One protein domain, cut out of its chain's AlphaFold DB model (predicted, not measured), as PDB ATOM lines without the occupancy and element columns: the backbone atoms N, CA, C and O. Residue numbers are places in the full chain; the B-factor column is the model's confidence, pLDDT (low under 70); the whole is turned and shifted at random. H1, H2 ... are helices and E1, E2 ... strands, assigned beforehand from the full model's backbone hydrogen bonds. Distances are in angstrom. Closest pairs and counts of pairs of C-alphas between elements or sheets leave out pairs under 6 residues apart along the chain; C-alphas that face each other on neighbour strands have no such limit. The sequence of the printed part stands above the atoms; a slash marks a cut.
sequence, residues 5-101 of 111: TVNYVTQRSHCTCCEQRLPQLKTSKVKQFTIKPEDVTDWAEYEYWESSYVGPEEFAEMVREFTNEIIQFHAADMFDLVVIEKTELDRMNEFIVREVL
ATOM      1  N   THR A   5     -35.037  38.663 -46.093       98.19
ATOM      2  CA  THR A   5     -34.999  37.204 -46.005       98.19
ATOM      3  C   THR A   5     -35.088  36.768 -44.547       98.19
ATOM      4  O   THR A   5     -34.237  37.146 -43.732       98.19
ATOM      5  N   VAL A   6     -36.095  35.941 -44.266       98.25
ATOM      6  CA  VAL A   6     -36.353  35.286 -42.983       98.25
ATOM      7  C   VAL A   6     -35.870  33.840 -43.054       98.25
ATOM      8  O   VAL A   6     -36.268  33.066 -43.932       98.25
ATOM      9  N   ASN A   7     -35.002  33.469 -42.118       98.44
ATOM     10  CA  ASN A   7     -34.577  32.089 -41.925       98.44
ATOM     11  C   ASN A   7     -35.588  31.344 -41.042       98.44
ATOM     12  O   ASN A   7     -35.992  31.831 -39.988       98.44
ATOM     13  N   TYR A   8     -35.970  30.134 -41.444       98.25
ATOM     14  CA  TYR A   8     -36.922  29.314 -40.692       98.25
ATOM     15  C   TYR A   8     -36.606  27.822 -40.809       98.25
ATOM     16  O   TYR A   8     -35.884  27.375 -41.706       98.25
ATOM     17  N   VAL A   9     -37.166  27.024 -39.904       97.81
ATOM     18  CA  VAL A   9     -37.205  25.560 -40.016       97.81
ATOM     19  C   VAL A   9     -38.648  25.087 -39.958       97.81
ATOM     20  O   VAL A   9     -39.514  25.772 -39.419       97.81
ATOM     21  N   THR A  10     -38.922  23.901 -40.496       97.12
ATOM     22  CA  THR A  10     -40.196  23.223 -40.264       97.12
ATOM     23  C   THR A  10     -40.018  22.040 -39.328       97.12
ATOM     24  O   THR A  10     -39.012  21.327 -39.392       97.12
ATOM     25  N   GLN A  11     -40.986  21.830 -38.442       95.94
ATOM     26  CA  GLN A  11     -41.050  20.680 -37.551       95.94
ATOM     27  C   GLN A  11     -42.265  19.830 -37.891       95.94
ATOM     28  O   GLN A  11     -43.399  20.302 -37.873       95.94
ATOM     29  N   ARG A  12     -42.027  18.548 -38.161       94.06
ATOM     30  CA  ARG A  12     -43.081  17.583 -38.462       94.06
ATOM     31  C   ARG A  12     -43.305  16.654 -37.283       94.06
ATOM     32  O   ARG A  12     -42.381  15.969 -36.837       94.06
ATOM     33  N   SER A  13     -44.550  16.601 -36.823       92.56
ATOM     34  CA  SER A  13     -44.996  15.718 -35.741       92.56
ATOM     35  C   SER A  13     -45.813  14.520 -36.227       92.56
ATOM     36  O   SER A  13     -45.977  13.574 -35.462       92.56
ATOM     37  N   HIS A  14     -46.272  14.516 -37.485       92.25
ATOM     38  CA  HIS A  14     -47.104  13.453 -38.058       92.25
ATOM     39  C   HIS A  14     -46.545  12.932 -39.388       92.25
ATOM     40  O   HIS A  14     -45.907  13.656 -40.151       92.25
ATOM     41  N   CYS A  15     -46.756  11.648 -39.666       88.19
ATOM     42  CA  CYS A  15     -46.383  11.029 -40.932       88.19
ATOM     43  C   CYS A  15     -47.288  11.533 -42.063       88.19
ATOM     44  O   CYS A  15     -48.504  11.475 -41.944       88.19
ATOM     45  N   THR A  16     -46.723  11.929 -43.203       85.31
ATOM     46  CA  THR A  16     -47.516  12.382 -44.364       85.31
ATOM     47  C   THR A  16     -48.248  11.260 -45.097       85.31
ATOM     48  O   THR A  16     -49.102  11.538 -45.925       85.31
ATOM     49  N   CYS A  17     -47.892   9.997 -44.845       88.50
ATOM     50  CA  CYS A  17     -48.511   8.842 -45.500       88.50
ATOM     51  C   CYS A  17     -49.714   8.298 -44.716       88.50
ATOM     52  O   CYS A  17     -50.696   7.873 -45.313       88.50
ATOM     53  N   CYS A  18     -49.633   8.286 -43.383       90.50
ATOM     54  CA  CYS A  18     -50.632   7.637 -42.528       90.50
ATOM     55  C   CYS A  18     -51.136   8.510 -41.375       90.50
ATOM     56  O   CYS A  18     -51.847   8.000 -40.515       90.50
ATOM     57  N   GLU A  19     -50.711   9.776 -41.309       90.00
ATOM     58  CA  GLU A  19     -51.095  10.773 -40.292       90.00
ATOM     59  C   GLU A  19     -50.809  10.359 -38.842       90.00
ATOM     60  O   GLU A  19     -51.185  11.041 -37.895       90.00
ATOM     61  N   GLN A  20     -50.084   9.260 -38.634       91.62
ATOM     62  CA  GLN A  20     -49.692   8.825 -37.304       91.62
ATOM     63  C   GLN A  20     -48.622   9.746 -36.730       91.62
ATOM     64  O   GLN A  20     -47.703  10.182 -37.433       91.62
ATOM     65  N   ARG A  21     -48.718   9.995 -35.423       90.94
ATOM     66  CA  ARG A  21     -47.722  10.765 -34.682       90.94
ATOM     67  C   ARG A  21     -46.351  10.095 -34.786       90.94
ATOM     68  O   ARG A  21     -46.204   8.905 -34.513       90.94
ATOM     69  N   LEU A  22     -45.345  10.875 -35.163       90.19
ATOM     70  CA  LEU A  22     -43.965  10.421 -35.248       90.19
ATOM     71  C   LEU A  22     -43.378  10.250 -33.838       90.19
ATOM     72  O   LEU A  22     -43.655  11.061 -32.951       90.19
ATOM     73  N   PRO A  23     -42.527   9.230 -33.622       90.50
ATOM     74  CA  PRO A  23     -41.888   8.999 -32.326       90.50
ATOM     75  C   PRO A  23     -40.918  10.122 -31.935       90.50
ATOM     76  O   PRO A  23     -40.631  10.302 -30.754       90.50
ATOM     77  N   GLN A  24     -40.412  10.878 -32.912       91.00
ATOM     78  CA  GLN A  24     -39.566  12.051 -32.714       91.00
ATOM     79  C   GLN A  24     -39.967  13.142 -33.708       91.00
ATOM     80  O   GLN A  24     -40.346  12.835 -34.843       91.00
ATOM     81  N   LEU A  25     -39.866  14.406 -33.286       91.50
ATOM     82  CA  LEU A  25     -40.055  15.548 -34.179       91.50
ATOM     83  C   LEU A  25     -38.973  15.526 -35.253       91.50
ATOM     84  O   LEU A  25     -37.780  15.471 -34.951       91.50
ATOM     85  N   LYS A  26     -39.393  15.578 -36.514       92.44
ATOM     86  CA  LYS A  26     -38.462  15.721 -37.629       92.44
ATOM     87  C   LYS A  26     -38.325  17.201 -37.954       92.44
ATOM     88  O   LYS A  26     -39.254  17.791 -38.498       92.44
ATOM     89  N   THR A  27     -37.169  17.773 -37.645       96.06
ATOM     90  CA  THR A  27     -36.839  19.160 -37.997       96.06
ATOM     91  C   THR A  27     -36.149  19.206 -39.357       96.06
ATOM     92  O   THR A  27     -35.279  18.381 -39.654       96.06
ATOM     93  N   SER A  28     -36.547  20.145 -40.211       95.94
ATOM     94  CA  SER A  28     -35.886  20.376 -41.495       95.94
ATOM     95  C   SER A  28     -34.502  21.011 -41.321       95.94
ATOM     96  O   SER A  28     -34.130  21.477 -40.247       95.94
ATOM     97  N   LYS A  29     -33.738  21.091 -42.417       97.25
ATOM     98  CA  LYS A  29     -32.646  22.074 -42.504       97.25
ATOM     99  C   LYS A  29     -33.229  23.492 -42.481       97.25
ATOM    100  O   LYS A  29     -34.418  23.657 -42.768       97.25
ATOM    101  N   VAL A  30     -32.388  24.482 -42.185       97.81
ATOM    102  CA  VAL A  30     -32.747  25.901 -42.327       97.81
ATOM    103  C   VAL A  30     -33.139  26.181 -43.777       97.81
ATOM    104  O   VAL A  30     -32.462  25.742 -44.710       97.81
ATOM    105  N   LYS A  31     -34.259  26.876 -43.938       98.06
ATOM    106  CA  LYS A  31     -34.834  27.356 -45.192       98.06
ATOM    107  C   LYS A  31     -34.903  28.881 -45.142       98.06
ATOM    108  O   LYS A  31     -34.792  29.477 -44.073       98.06
ATOM    109  N   GLN A  32     -35.092  29.491 -46.303       98.25
ATOM    110  CA  GLN A  32     -35.173  30.937 -46.459       98.25
ATOM    111  C   GLN A  32     -36.466  31.301 -47.169       98.25
ATOM    112  O   GLN A  32     -36.826  30.662 -48.157       98.25
ATOM    113  N   PHE A  33     -37.143  32.322 -46.659       98.12
ATOM    114  CA  PHE A  33     -38.310  32.921 -47.287       98.12
ATOM    115  C   PHE A  33     -38.067  34.420 -47.438       98.12
ATOM    116  O   PHE A  33     -37.561  35.054 -46.515       98.12
ATOM    117  N   THR A  34     -38.356  34.968 -48.615       98.19
ATOM    118  CA  THR A  34     -38.154  36.396 -48.893       98.19
ATOM    119  C   THR A  34     -39.498  37.091 -48.860       98.19
ATOM    120  O   THR A  34     -40.419  36.645 -49.537       98.19
ATOM    121  N   ILE A  35     -39.578  38.154 -48.069       97.94
ATOM    122  CA  ILE A  35     -40.771  38.963 -47.850       97.94
ATOM    123  C   ILE A  35     -40.490  40.364 -48.373       97.94
ATOM    124  O   ILE A  35     -39.428  40.943 -48.114       97.94
ATOM    125  N   LYS A  36     -41.451  40.908 -49.106       97.00
ATOM    126  CA  LYS A  36     -41.434  42.268 -49.628       97.00
ATOM    127  C   LYS A  36     -42.434  43.143 -48.865       97.00
ATOM    128  O   LYS A  36     -43.332  42.611 -48.218       97.00
ATOM    129  N   PRO A  37     -42.315  44.480 -48.929       95.69
ATOM    130  CA  PRO A  37     -43.275  45.375 -48.289       95.69
ATOM    131  C   PRO A  37     -44.706  45.137 -48.773       95.69
ATOM    132  O   PRO A  37     -45.631  45.222 -47.972       95.69
ATOM    133  N   GLU A  38     -44.878  44.782 -50.051       95.31
ATOM    134  CA  GLU A  38     -46.197  44.518 -50.627       95.31
ATOM    135  C   GLU A  38     -46.882  43.322 -49.954       95.31
ATOM    136  O   GLU A  38     -48.072  43.383 -49.671       95.31
ATOM    137  N   ASP A  39     -46.120  42.285 -49.594       96.50
ATOM    138  CA  ASP A  39     -46.657  41.116 -48.892       96.50
ATOM    139  C   ASP A  39     -47.224  41.494 -47.508       96.50
ATOM    140  O   ASP A  39     -48.192  40.901 -47.037       96.50
ATOM    141  N   VAL A  40     -46.626  42.496 -46.850       95.94
ATOM    142  CA  VAL A  40     -47.064  42.999 -45.538       95.94
ATOM    143  C   VAL A  40     -48.355  43.812 -45.667       95.94
ATOM    144  O   VAL A  40     -49.277  43.643 -44.865       95.94
ATOM    145  N   THR A  41     -48.430  44.679 -46.680       94.25
ATOM    146  CA  THR A  41     -49.615  45.510 -46.944       94.25
ATOM    147  C   THR A  41     -50.776  44.715 -47.537       94.25
ATOM    148  O   THR A  41     -51.924  45.097 -47.346       94.25
ATOM    149  N   ASP A  42     -50.499  43.603 -48.221       95.56
ATOM    150  CA  ASP A  42     -51.531  42.695 -48.731       95.56
ATOM    151  C   ASP A  42     -52.160  41.856 -47.602       95.56
ATOM    152  O   ASP A  42     -53.314  41.437 -47.714       95.56
ATOM    153  N   TRP A  43     -51.424  41.597 -46.511       96.19
ATOM    154  CA  TRP A  43     -51.933  40.830 -45.366       96.19
ATOM    155  C   TRP A  43     -52.825  41.665 -44.441       96.19
ATOM    156  O   TRP A  43     -53.862  41.179 -43.989       96.19
ATOM    157  N   ALA A  44     -52.450  42.918 -44.169       94.69
ATOM    158  CA  ALA A  44     -53.279  43.846 -43.406       94.69
ATOM    159  C   ALA A  44     -53.091  45.294 -43.866       94.69
ATOM    160  O   ALA A  44     -51.994  45.711 -44.241       94.69
ATOM    161  N   GLU A  45     -54.178  46.061 -43.760       92.69
ATOM    162  CA  GLU A  45     -54.211  47.488 -44.074       92.69
ATOM    163  C   GLU A  45     -53.213  48.282 -43.217       92.69
ATOM    164  O   GLU A  45     -52.944  47.948 -42.056       92.69
ATOM    165  N   TYR A  46     -52.697  49.375 -43.779       91.06
ATOM    166  CA  TYR A  46     -51.693  50.227 -43.137       91.06
ATOM    167  C   TYR A  46     -52.131  50.710 -41.744       91.06
ATOM    168  O   TYR A  46     -51.346  50.663 -40.798       91.06
ATOM    169  N   GLU A  47     -53.390  51.130 -41.592       90.88
ATOM    170  CA  GLU A  47     -53.928  51.659 -40.336       90.88
ATOM    171  C   GLU A  47     -53.866  50.635 -39.196       90.88
ATOM    172  O   GLU A  47     -53.713  51.013 -38.036       90.88
ATOM    173  N   TYR A  48     -53.950  49.342 -39.519       92.25
ATOM    174  CA  TYR A  48     -53.888  48.263 -38.535       92.25
ATOM    175  C   TYR A  48     -52.452  48.057 -38.017       92.25
ATOM    176  O   TYR A  48     -52.219  47.902 -36.812       92.25
ATOM    177  N   TRP A  49     -51.465  48.152 -38.913       93.31
ATOM    178  CA  TRP A  49     -50.045  48.161 -38.552       93.31
ATOM    179  C   TRP A  49     -49.659  49.403 -37.745       93.31
ATOM    180  O   TRP A  49     -48.919  49.308 -36.769       93.31
ATOM    181  N   GLU A  50     -50.182  50.569 -38.122       92.19
ATOM    182  CA  GLU A  50     -49.922  51.816 -37.406       92.19
ATOM    183  C   GLU A  50     -50.540  51.798 -36.000       92.19
ATOM    184  O   GLU A  50     -49.881  52.193 -35.036       92.19
ATOM    185  N   SER A  51     -51.773  51.294 -35.850       89.69
ATOM    186  CA  SER A  51     -52.425  51.220 -34.539       89.69
ATOM    187  C   SER A  51     -51.720  50.268 -33.580       89.69
ATOM    188  O   SER A  51     -51.543  50.605 -32.408       89.69
ATOM    189  N   SER A  52     -51.274  49.110 -34.074       87.94
ATOM    190  CA  SER A  52     -50.587  48.118 -33.243       87.94
ATOM    191  C   SER A  52     -49.201  48.587 -32.820       87.94
ATOM    192  O   SER A  52     -48.779  48.274 -31.713       87.94
ATOM    193  N   TYR A  53     -48.514  49.410 -33.623       87.88
ATOM    194  CA  TYR A  53     -47.205  49.970 -33.266       87.88
ATOM    195  C   TYR A  53     -47.219  50.788 -31.960       87.88
ATOM    196  O   TYR A  53     -46.212  50.853 -31.254       87.88
ATOM    197  N   VAL A  54     -48.368  51.366 -31.581       84.19
ATOM    198  CA  VAL A  54     -48.538  52.079 -30.301       84.19
ATOM    199  C   VAL A  54     -48.371  51.138 -29.094       84.19
ATOM    200  O   VAL A  54     -47.964  51.582 -28.018       84.19
ATOM    201  N   GLY A  55     -48.649  49.843 -29.266       87.06
ATOM    202  CA  GLY A  55     -48.462  48.791 -28.272       87.06
ATOM    203  C   GLY A  55     -47.327  47.840 -28.668       87.06
ATOM    204  O   GLY A  55     -47.561  46.927 -29.454       87.06
ATOM    205  N   PRO A  56     -46.112  47.953 -28.094       86.31
ATOM    206  CA  PRO A  56     -44.967  47.139 -28.514       86.31
ATOM    207  C   PRO A  56     -45.203  45.622 -28.457       86.31
ATOM    208  O   PRO A  56     -44.663  44.884 -29.279       86.31
ATOM    209  N   GLU A  57     -46.003  45.156 -27.493       91.38
ATOM    210  CA  GLU A  57     -46.391  43.746 -27.387       91.38
ATOM    211  C   GLU A  57     -47.325  43.348 -28.533       91.38
ATOM    212  O   GLU A  57     -47.005  42.412 -29.258       91.38
ATOM    213  N   GLU A  58     -48.404  44.102 -28.757       92.50
ATOM    214  CA  GLU A  58     -49.377  43.874 -29.837       92.50
ATOM    215  C   GLU A  58     -48.706  43.880 -31.216       92.50
ATOM    216  O   GLU A  58     -48.902  42.961 -32.011       92.50
ATOM    217  N   PHE A  59     -47.825  44.851 -31.469       94.44
ATOM    218  CA  PHE A  59     -47.051  44.908 -32.704       94.44
ATOM    219  C   PHE A  59     -46.167  43.669 -32.891       94.44
ATOM    220  O   PHE A  59     -46.131  43.080 -33.970       94.44
ATOM    221  N   ALA A  60     -45.465  43.232 -31.839       95.00
ATOM    222  CA  ALA A  60     -44.626  42.038 -31.906       95.00
ATOM    223  C   ALA A  60     -45.446  40.758 -32.142       95.00
ATOM    224  O   ALA A  60     -44.976  39.846 -32.830       95.00
ATOM    225  N   GLU A  61     -46.663  40.679 -31.600       96.00
ATOM    226  CA  GLU A  61     -47.582  39.571 -31.868       96.00
ATOM    227  C   GLU A  61     -48.049  39.568 -33.319       96.00
ATOM    228  O   GLU A  61     -47.948  38.530 -33.971       96.00
ATOM    229  N   MET A  62     -48.440  40.724 -33.857       96.56
ATOM    230  CA  MET A  62     -48.834  40.850 -35.260       96.56
ATOM    231  C   MET A  62     -47.699  40.504 -36.224       96.56
ATOM    232  O   MET A  62     -47.907  39.748 -37.171       96.56
ATOM    233  N   VAL A  63     -46.479  40.991 -35.969       97.56
ATOM    234  CA  VAL A  63     -45.292  40.625 -36.762       97.56
ATOM    235  C   VAL A  63     -45.108  39.108 -36.758       97.56
ATOM    236  O   VAL A  63     -44.870  38.499 -37.804       97.56
ATOM    237  N   ARG A  64     -45.226  38.474 -35.586       97.81
ATOM    238  CA  ARG A  64     -45.102  37.021 -35.440       97.81
ATOM    239  C   ARG A  64     -46.198  36.284 -36.206       97.81
ATOM    240  O   ARG A  64     -45.873  35.306 -36.875       97.81
ATOM    241  N   GLU A  65     -47.449  36.711 -36.098       97.38
ATOM    242  CA  GLU A  65     -48.587  36.103 -36.795       97.38
ATOM    243  C   GLU A  65     -48.411  36.195 -38.306       97.38
ATOM    244  O   GLU A  65     -48.296  35.157 -38.954       97.38
ATOM    245  N   PHE A  66     -48.226  37.405 -38.835       97.94
ATOM    246  CA  PHE A  66     -47.957  37.641 -40.252       97.94
ATOM    247  C   PHE A  66     -46.822  36.753 -40.780       97.94
ATOM    248  O   PHE A  66     -46.993  36.017 -41.753       97.94
ATOM    249  N   THR A  67     -45.660  36.779 -40.114       98.12
ATOM    250  CA  THR A  67     -44.467  36.067 -40.602       98.12
ATOM    251  C   THR A  67     -44.683  34.554 -40.599       98.12
ATOM    252  O   THR A  67     -44.240  33.861 -41.515       98.12
ATOM    253  N   ASN A  68     -45.365  34.016 -39.582       97.38
ATOM    254  CA  ASN A  68     -45.679  32.590 -39.547       97.38
ATOM    255  C   ASN A  68     -46.706  32.222 -40.614       97.38
ATOM    256  O   ASN A  68     -46.492  31.244 -41.325       97.38
ATOM    257  N   GLU A  69     -47.788  32.987 -40.754       96.88
ATOM    258  CA  GLU A  69     -48.867  32.684 -41.693       96.88
ATOM    259  C   GLU A  69     -48.397  32.716 -43.143       96.88
ATOM    260  O   GLU A  69     -48.661  31.769 -43.885       96.88
ATOM    261  N   ILE A  70     -47.644  33.744 -43.541       97.62
ATOM    262  CA  ILE A  70     -47.190  33.860 -44.927       97.62
ATOM    263  C   ILE A  70     -46.230  32.724 -45.305       97.62
ATOM    264  O   ILE A  70     -46.359  32.117 -46.373       97.62
ATOM    265  N   ILE A  71     -45.313  32.357 -44.403       97.81
ATOM    266  CA  ILE A  71     -44.392  31.234 -44.617       97.81
ATOM    267  C   ILE A  71     -45.157  29.908 -44.594       97.81
ATOM    268  O   ILE A  71     -44.893  29.033 -45.423       97.81
ATOM    269  N   GLN A  72     -46.111  29.747 -43.674       96.19
ATOM    270  CA  GLN A  72     -46.927  28.541 -43.565       96.19
ATOM    271  C   GLN A  72     -47.759  28.323 -44.832       96.19
ATOM    272  O   GLN A  72     -47.836  27.198 -45.320       96.19
ATOM    273  N   PHE A  73     -48.344  29.389 -45.381       95.38
ATOM    274  CA  PHE A  73     -49.196  29.332 -46.563       95.38
ATOM    275  C   PHE A  73     -48.406  29.042 -47.845       95.38
ATOM    276  O   PHE A  73     -48.829  28.218 -48.657       95.38
ATOM    277  N   HIS A  74     -47.247  29.679 -48.035       96.00
ATOM    278  CA  HIS A  74     -46.502  29.579 -49.294       96.00
ATOM    279  C   HIS A  74     -45.395  28.520 -49.310       96.00
ATOM    280  O   HIS A  74     -44.999  28.078 -50.390       96.00
ATOM    281  N   ALA A  75     -44.845  28.144 -48.152       94.62
ATOM    282  CA  ALA A  75     -43.556  27.451 -48.095       94.62
ATOM    283  C   ALA A  75     -43.475  26.291 -47.083       94.62
ATOM    284  O   ALA A  75     -42.387  25.721 -46.893       94.62
ATOM    285  N   ALA A  76     -44.589  25.914 -46.449       93.62
ATOM    286  CA  ALA A  76     -44.674  24.765 -45.549       93.62
ATOM    287  C   ALA A  76     -45.738  23.748 -46.001       93.62
ATOM    288  O   ALA A  76     -46.741  24.093 -46.619       93.62
ATOM    289  N   ASP A  77     -45.509  22.472 -45.683       89.88
ATOM    290  CA  ASP A  77     -46.526  21.427 -45.845       89.88
ATOM    291  C   ASP A  77     -47.630  21.589 -44.783       89.88
ATOM    292  O   ASP A  77     -47.361  22.038 -43.671       89.88
ATOM    293  N   MET A  78     -48.855  21.121 -45.059       85.56
ATOM    294  CA  MET A  78     -49.989  21.257 -44.119       85.56
ATOM    295  C   MET A  78     -49.739  20.637 -42.728       85.56
ATOM    296  O   MET A  78     -50.359  21.030 -41.747       85.56
ATOM    297  N   PHE A  79     -48.863  19.629 -42.655       85.38
ATOM    298  CA  PHE A  79     -48.530  18.898 -41.425       85.38
ATOM    299  C   PHE A  79     -47.246  19.402 -40.753       85.38
ATOM    300  O   PHE A  79     -46.813  18.840 -39.739       85.38
ATOM    301  N   ASP A  80     -46.607  20.408 -41.344       92.56
ATOM    302  CA  ASP A  80     -45.399  21.029 -40.832       92.56
ATOM    303  C   ASP A  80     -45.761  22.261 -40.012       92.56
ATOM    304  O   ASP A  80     -46.546  23.097 -40.447       92.56
ATOM    305  N   LEU A  81     -45.130  22.390 -38.849       94.50
ATOM    306  CA  LEU A  81     -45.125  23.618 -38.069       94.50
ATOM    307  C   LEU A  81     -43.931  24.473 -38.497       94.50
ATOM    308  O   LEU A  81     -42.791  24.004 -38.425       94.50
ATOM    309  N   VAL A  82     -44.176  25.714 -38.905       97.19
ATOM    310  CA  VAL A  82     -43.121  26.713 -39.106       97.19
ATOM    311  C   VAL A  82     -42.562  27.158 -37.753       97.19
ATOM    312  O   VAL A  82     -43.300  27.438 -36.813       97.19
ATOM    313  N   VAL A  83     -41.235  27.188 -37.644       97.12
ATOM    314  CA  VAL A  83     -40.517  27.676 -36.465       97.12
ATOM    315  C   VAL A  83     -39.495  28.710 -36.913       97.12
ATOM    316  O   VAL A  83     -38.630  28.428 -37.748       97.12
ATOM    317  N   ILE A  84     -39.605  29.899 -36.331       97.75
ATOM    318  CA  ILE A  84     -38.805  31.079 -36.652       97.75
ATOM    319  C   ILE A  84     -38.068  31.492 -35.383       97.75
ATOM    320  O   ILE A  84     -38.653  31.530 -34.298       97.75
ATOM    321  N   GLU A  85     -36.771  31.763 -35.498       97.00
ATOM    322  CA  GLU A  85     -35.996  32.249 -34.361       97.00
ATOM    323  C   GLU A  85     -36.404  33.676 -33.997       97.00
ATOM    324  O   GLU A  85     -36.746  34.487 -34.857       97.00
ATOM    325  N   LYS A  86     -36.323  34.008 -32.705       96.19
ATOM    326  CA  LYS A  86     -36.678  35.345 -32.213       96.19
ATOM    327  C   LYS A  86     -35.909  36.452 -32.941       96.19
ATOM    328  O   LYS A  86     -36.500  37.454 -33.306       96.19
ATOM    329  N   THR A  87     -34.623  36.243 -33.206       97.00
ATOM    330  CA  THR A  87     -33.762  37.191 -33.931       97.00
ATOM    331  C   THR A  87     -34.263  37.501 -35.341       97.00
ATOM    332  O   THR A  87     -34.090  38.617 -35.822       97.00
ATOM    333  N   GLU A  88     -34.894  36.542 -36.018       98.19
ATOM    334  CA  GLU A  88     -35.489  36.761 -37.337       98.19
ATOM    335  C   GLU A  88     -36.798  37.554 -37.231       98.19
ATOM    336  O   GLU A  88     -37.046  38.426 -38.060       98.19
ATOM    337  N   LEU A  89     -37.594  37.316 -36.181       97.75
ATOM    338  CA  LEU A  89     -38.788  38.116 -35.885       97.75
ATOM    339  C   LEU A  89     -38.434  39.555 -35.486       97.75
ATOM    340  O   LEU A  89     -39.102  40.481 -35.932       97.75
ATOM    341  N   ASP A  90     -37.365  39.753 -34.714       96.88
ATOM    342  CA  ASP A  90     -36.864  41.082 -34.347       96.88
ATOM    343  C   ASP A  90     -36.427  41.857 -35.613       96.88
ATOM    344  O   ASP A  90     -36.807  43.009 -35.811       96.88
ATOM    345  N   ARG A  91     -35.724  41.199 -36.548       97.75
ATOM    346  CA  ARG A  91     -35.363  41.791 -37.853       97.75
ATOM    347  C   ARG A  91     -36.585  42.102 -38.722       97.75
ATOM    348  O   ARG A  91     -36.582  43.095 -39.448       97.75
ATOM    349  N   MET A  92     -37.609  41.250 -38.682       97.75
ATOM    350  CA  MET A  92     -38.861  41.484 -39.403       97.75
ATOM    351  C   MET A  92     -39.620  42.681 -38.824       97.75
ATOM    352  O   MET A  92     -40.125  43.508 -39.577       97.75
ATOM    353  N   ASN A  93     -39.645  42.811 -37.498       96.62
ATOM    354  CA  ASN A  93     -40.222  43.953 -36.796       96.62
ATOM    355  C   ASN A  93     -39.577  45.266 -37.278       96.62
ATOM    356  O   ASN A  93     -40.275  46.146 -37.782       96.62
ATOM    357  N   GLU A  94     -38.241  45.344 -37.256       95.38
ATOM    358  CA  GLU A  94     -37.492  46.499 -37.771       95.38
ATOM    359  C   GLU A  94     -37.787  46.787 -39.250       95.38
ATOM    360  O   GLU A  94     -37.873  47.948 -39.662       95.38
ATOM    361  N   PHE A  95     -37.943  45.741 -40.064       96.69
ATOM    362  CA  PHE A  95     -38.276  45.885 -41.477       96.69
ATOM    363  C   PHE A  95     -39.653  46.522 -41.680       96.69
ATOM    364  O   PHE A  95     -39.752  47.479 -42.443       96.69
ATOM    365  N   ILE A  96     -40.695  46.054 -40.984       95.56
ATOM    366  CA  ILE A  96     -42.048  46.632 -41.098       95.56
ATOM    367  C   ILE A  96     -42.039  48.092 -40.637       95.56
ATOM    368  O   ILE A  96     -42.536  48.974 -41.338       95.56
ATOM    369  N   VAL A  97     -41.405  48.376 -39.500       94.38
ATOM    370  CA  VAL A  97     -41.290  49.738 -38.962       94.38
ATOM    371  C   VAL A  97     -40.620  50.686 -39.965       94.38
ATOM    372  O   VAL A  97     -41.095  51.800 -40.195       94.38
ATOM    373  N   ARG A  98     -39.535  50.243 -40.608       93.94
ATOM    374  CA  ARG A  98     -38.768  51.075 -41.540       93.94
ATOM    375  C   ARG A  98     -39.419  51.209 -42.916       93.94
ATOM    376  O   ARG A  98     -39.432  52.307 -43.460       93.94
ATOM    377  N   GLU A  99     -39.890  50.109 -43.491       94.69
ATOM    378  CA  GLU A  99     -40.275  50.036 -44.909       94.69
ATOM    379  C   GLU A  99     -41.784  50.166 -45.138       94.69
ATOM    380  O   GLU A  99     -42.193  50.543 -46.231       94.69
ATOM    381  N   VAL A 100     -42.609  49.861 -44.131       92.06
ATOM    382  CA  VAL A 100     -44.076  49.949 -44.227       92.06
ATOM    383  C   VAL A 100     -44.570  51.183 -43.484       92.06
ATOM    384  O   VAL A 100     -45.235  52.037 -44.068       92.06
ATOM    385  N   LEU A 101     -44.180  51.332 -42.217       92.12
ATOM    386  CA  LEU A 101     -44.597  52.472 -41.395       92.12
ATOM    387  C   LEU A 101     -43.775  53.738 -41.663       92.12
ATOM    388  O   LEU A 101     -44.201  54.832 -41.305       92.12
TER     389      LEU A 101
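Overview. This is residues 5 to 101 of the 111 residues of an uncharacterized protein of Paenibacillus sp. FSL P4-0081 (UniProt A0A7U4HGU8). A strongly twisted sheet of four strands curls round one long helix, H3, whose residues 64 to 75 make the contacts with the sheet. The hairpin of E1 and E2 makes one end of an elongated shape, and H1, H2 and H4 gather toward the other end. The printed part has 97 residues with four named helices and four named strands, in the order E1, E2, E3, H1, H2, H3, E4, H4, and its class is mixed, helices and strands. The sheet is branched, each of its neighbour pairs antiparallel. The whole is only just compact, close to loose, with a radius of gyration of the C-alphas of 15.0 A and spans of 44 by 23 by 21 A.

Arrangement. E1, residues 5 to 14, has three antiparallel neighbours in staggered pairing. E2, residues 21 to 27, forms a hairpin with it, with N 12 and O 26 within hydrogen-bond range at 2.9 A. E3, residues 31 to 35, lies on the same side of E1 as E2, with N 6 and O 33 at 2.8 A. E4, residues 80 to 84, lies on the other side, with N 11 and O 81 at 2.8 A. H3, residues 56 to 75, is on the sheet; its closest C-alphas to E4 are those of Gln 72 and Val 82, 6.1 A apart. H4, residues 86 to 99, only grazes the sheet, with its residues 87 to 95. H4 touches H3 about perpendicular, at 79 degrees, the closest C-alphas being those of Val 63 and Asn 93, 6.1 A apart. H1, residues 37 to 43, only just touches H4, with 3 pairs of C-alphas within 8 A; the closest are Pro 37 and Glu 99, 6.5 A. H2, residues 46 to 53, touches H3 only at the corner, the C-alphas of Ser 52 and Phe 59 being closest at 4.8 A. H1 and H2 are not on the sheet. In H1, H2, H3 and H4 every O i to N i+4 pair is within hydrogen-bond range.

Along the chain. E1 begins at C-alpha 5, (-34.999, 37.204, -46.005), and measures 27.8 A from first to last C-alpha. E2 measures 14.1 A and E3 13.3 A. H1 and H2 come next, then H3, 27.8 A long, from C-alpha 56 at (-44.967, 47.139, -28.514). E4 follows, and H4, 19.7 A long, ends at C-alpha 99, (-40.275, 50.036, -44.909).

Size, cuts and confidence. The two C-alphas farthest apart are those of Cys 18 and Val 54, 46.1 A. The printed part has no cut and no long link. The mean pLDDT of the printed part is 94.3, and no printed residue is under 70.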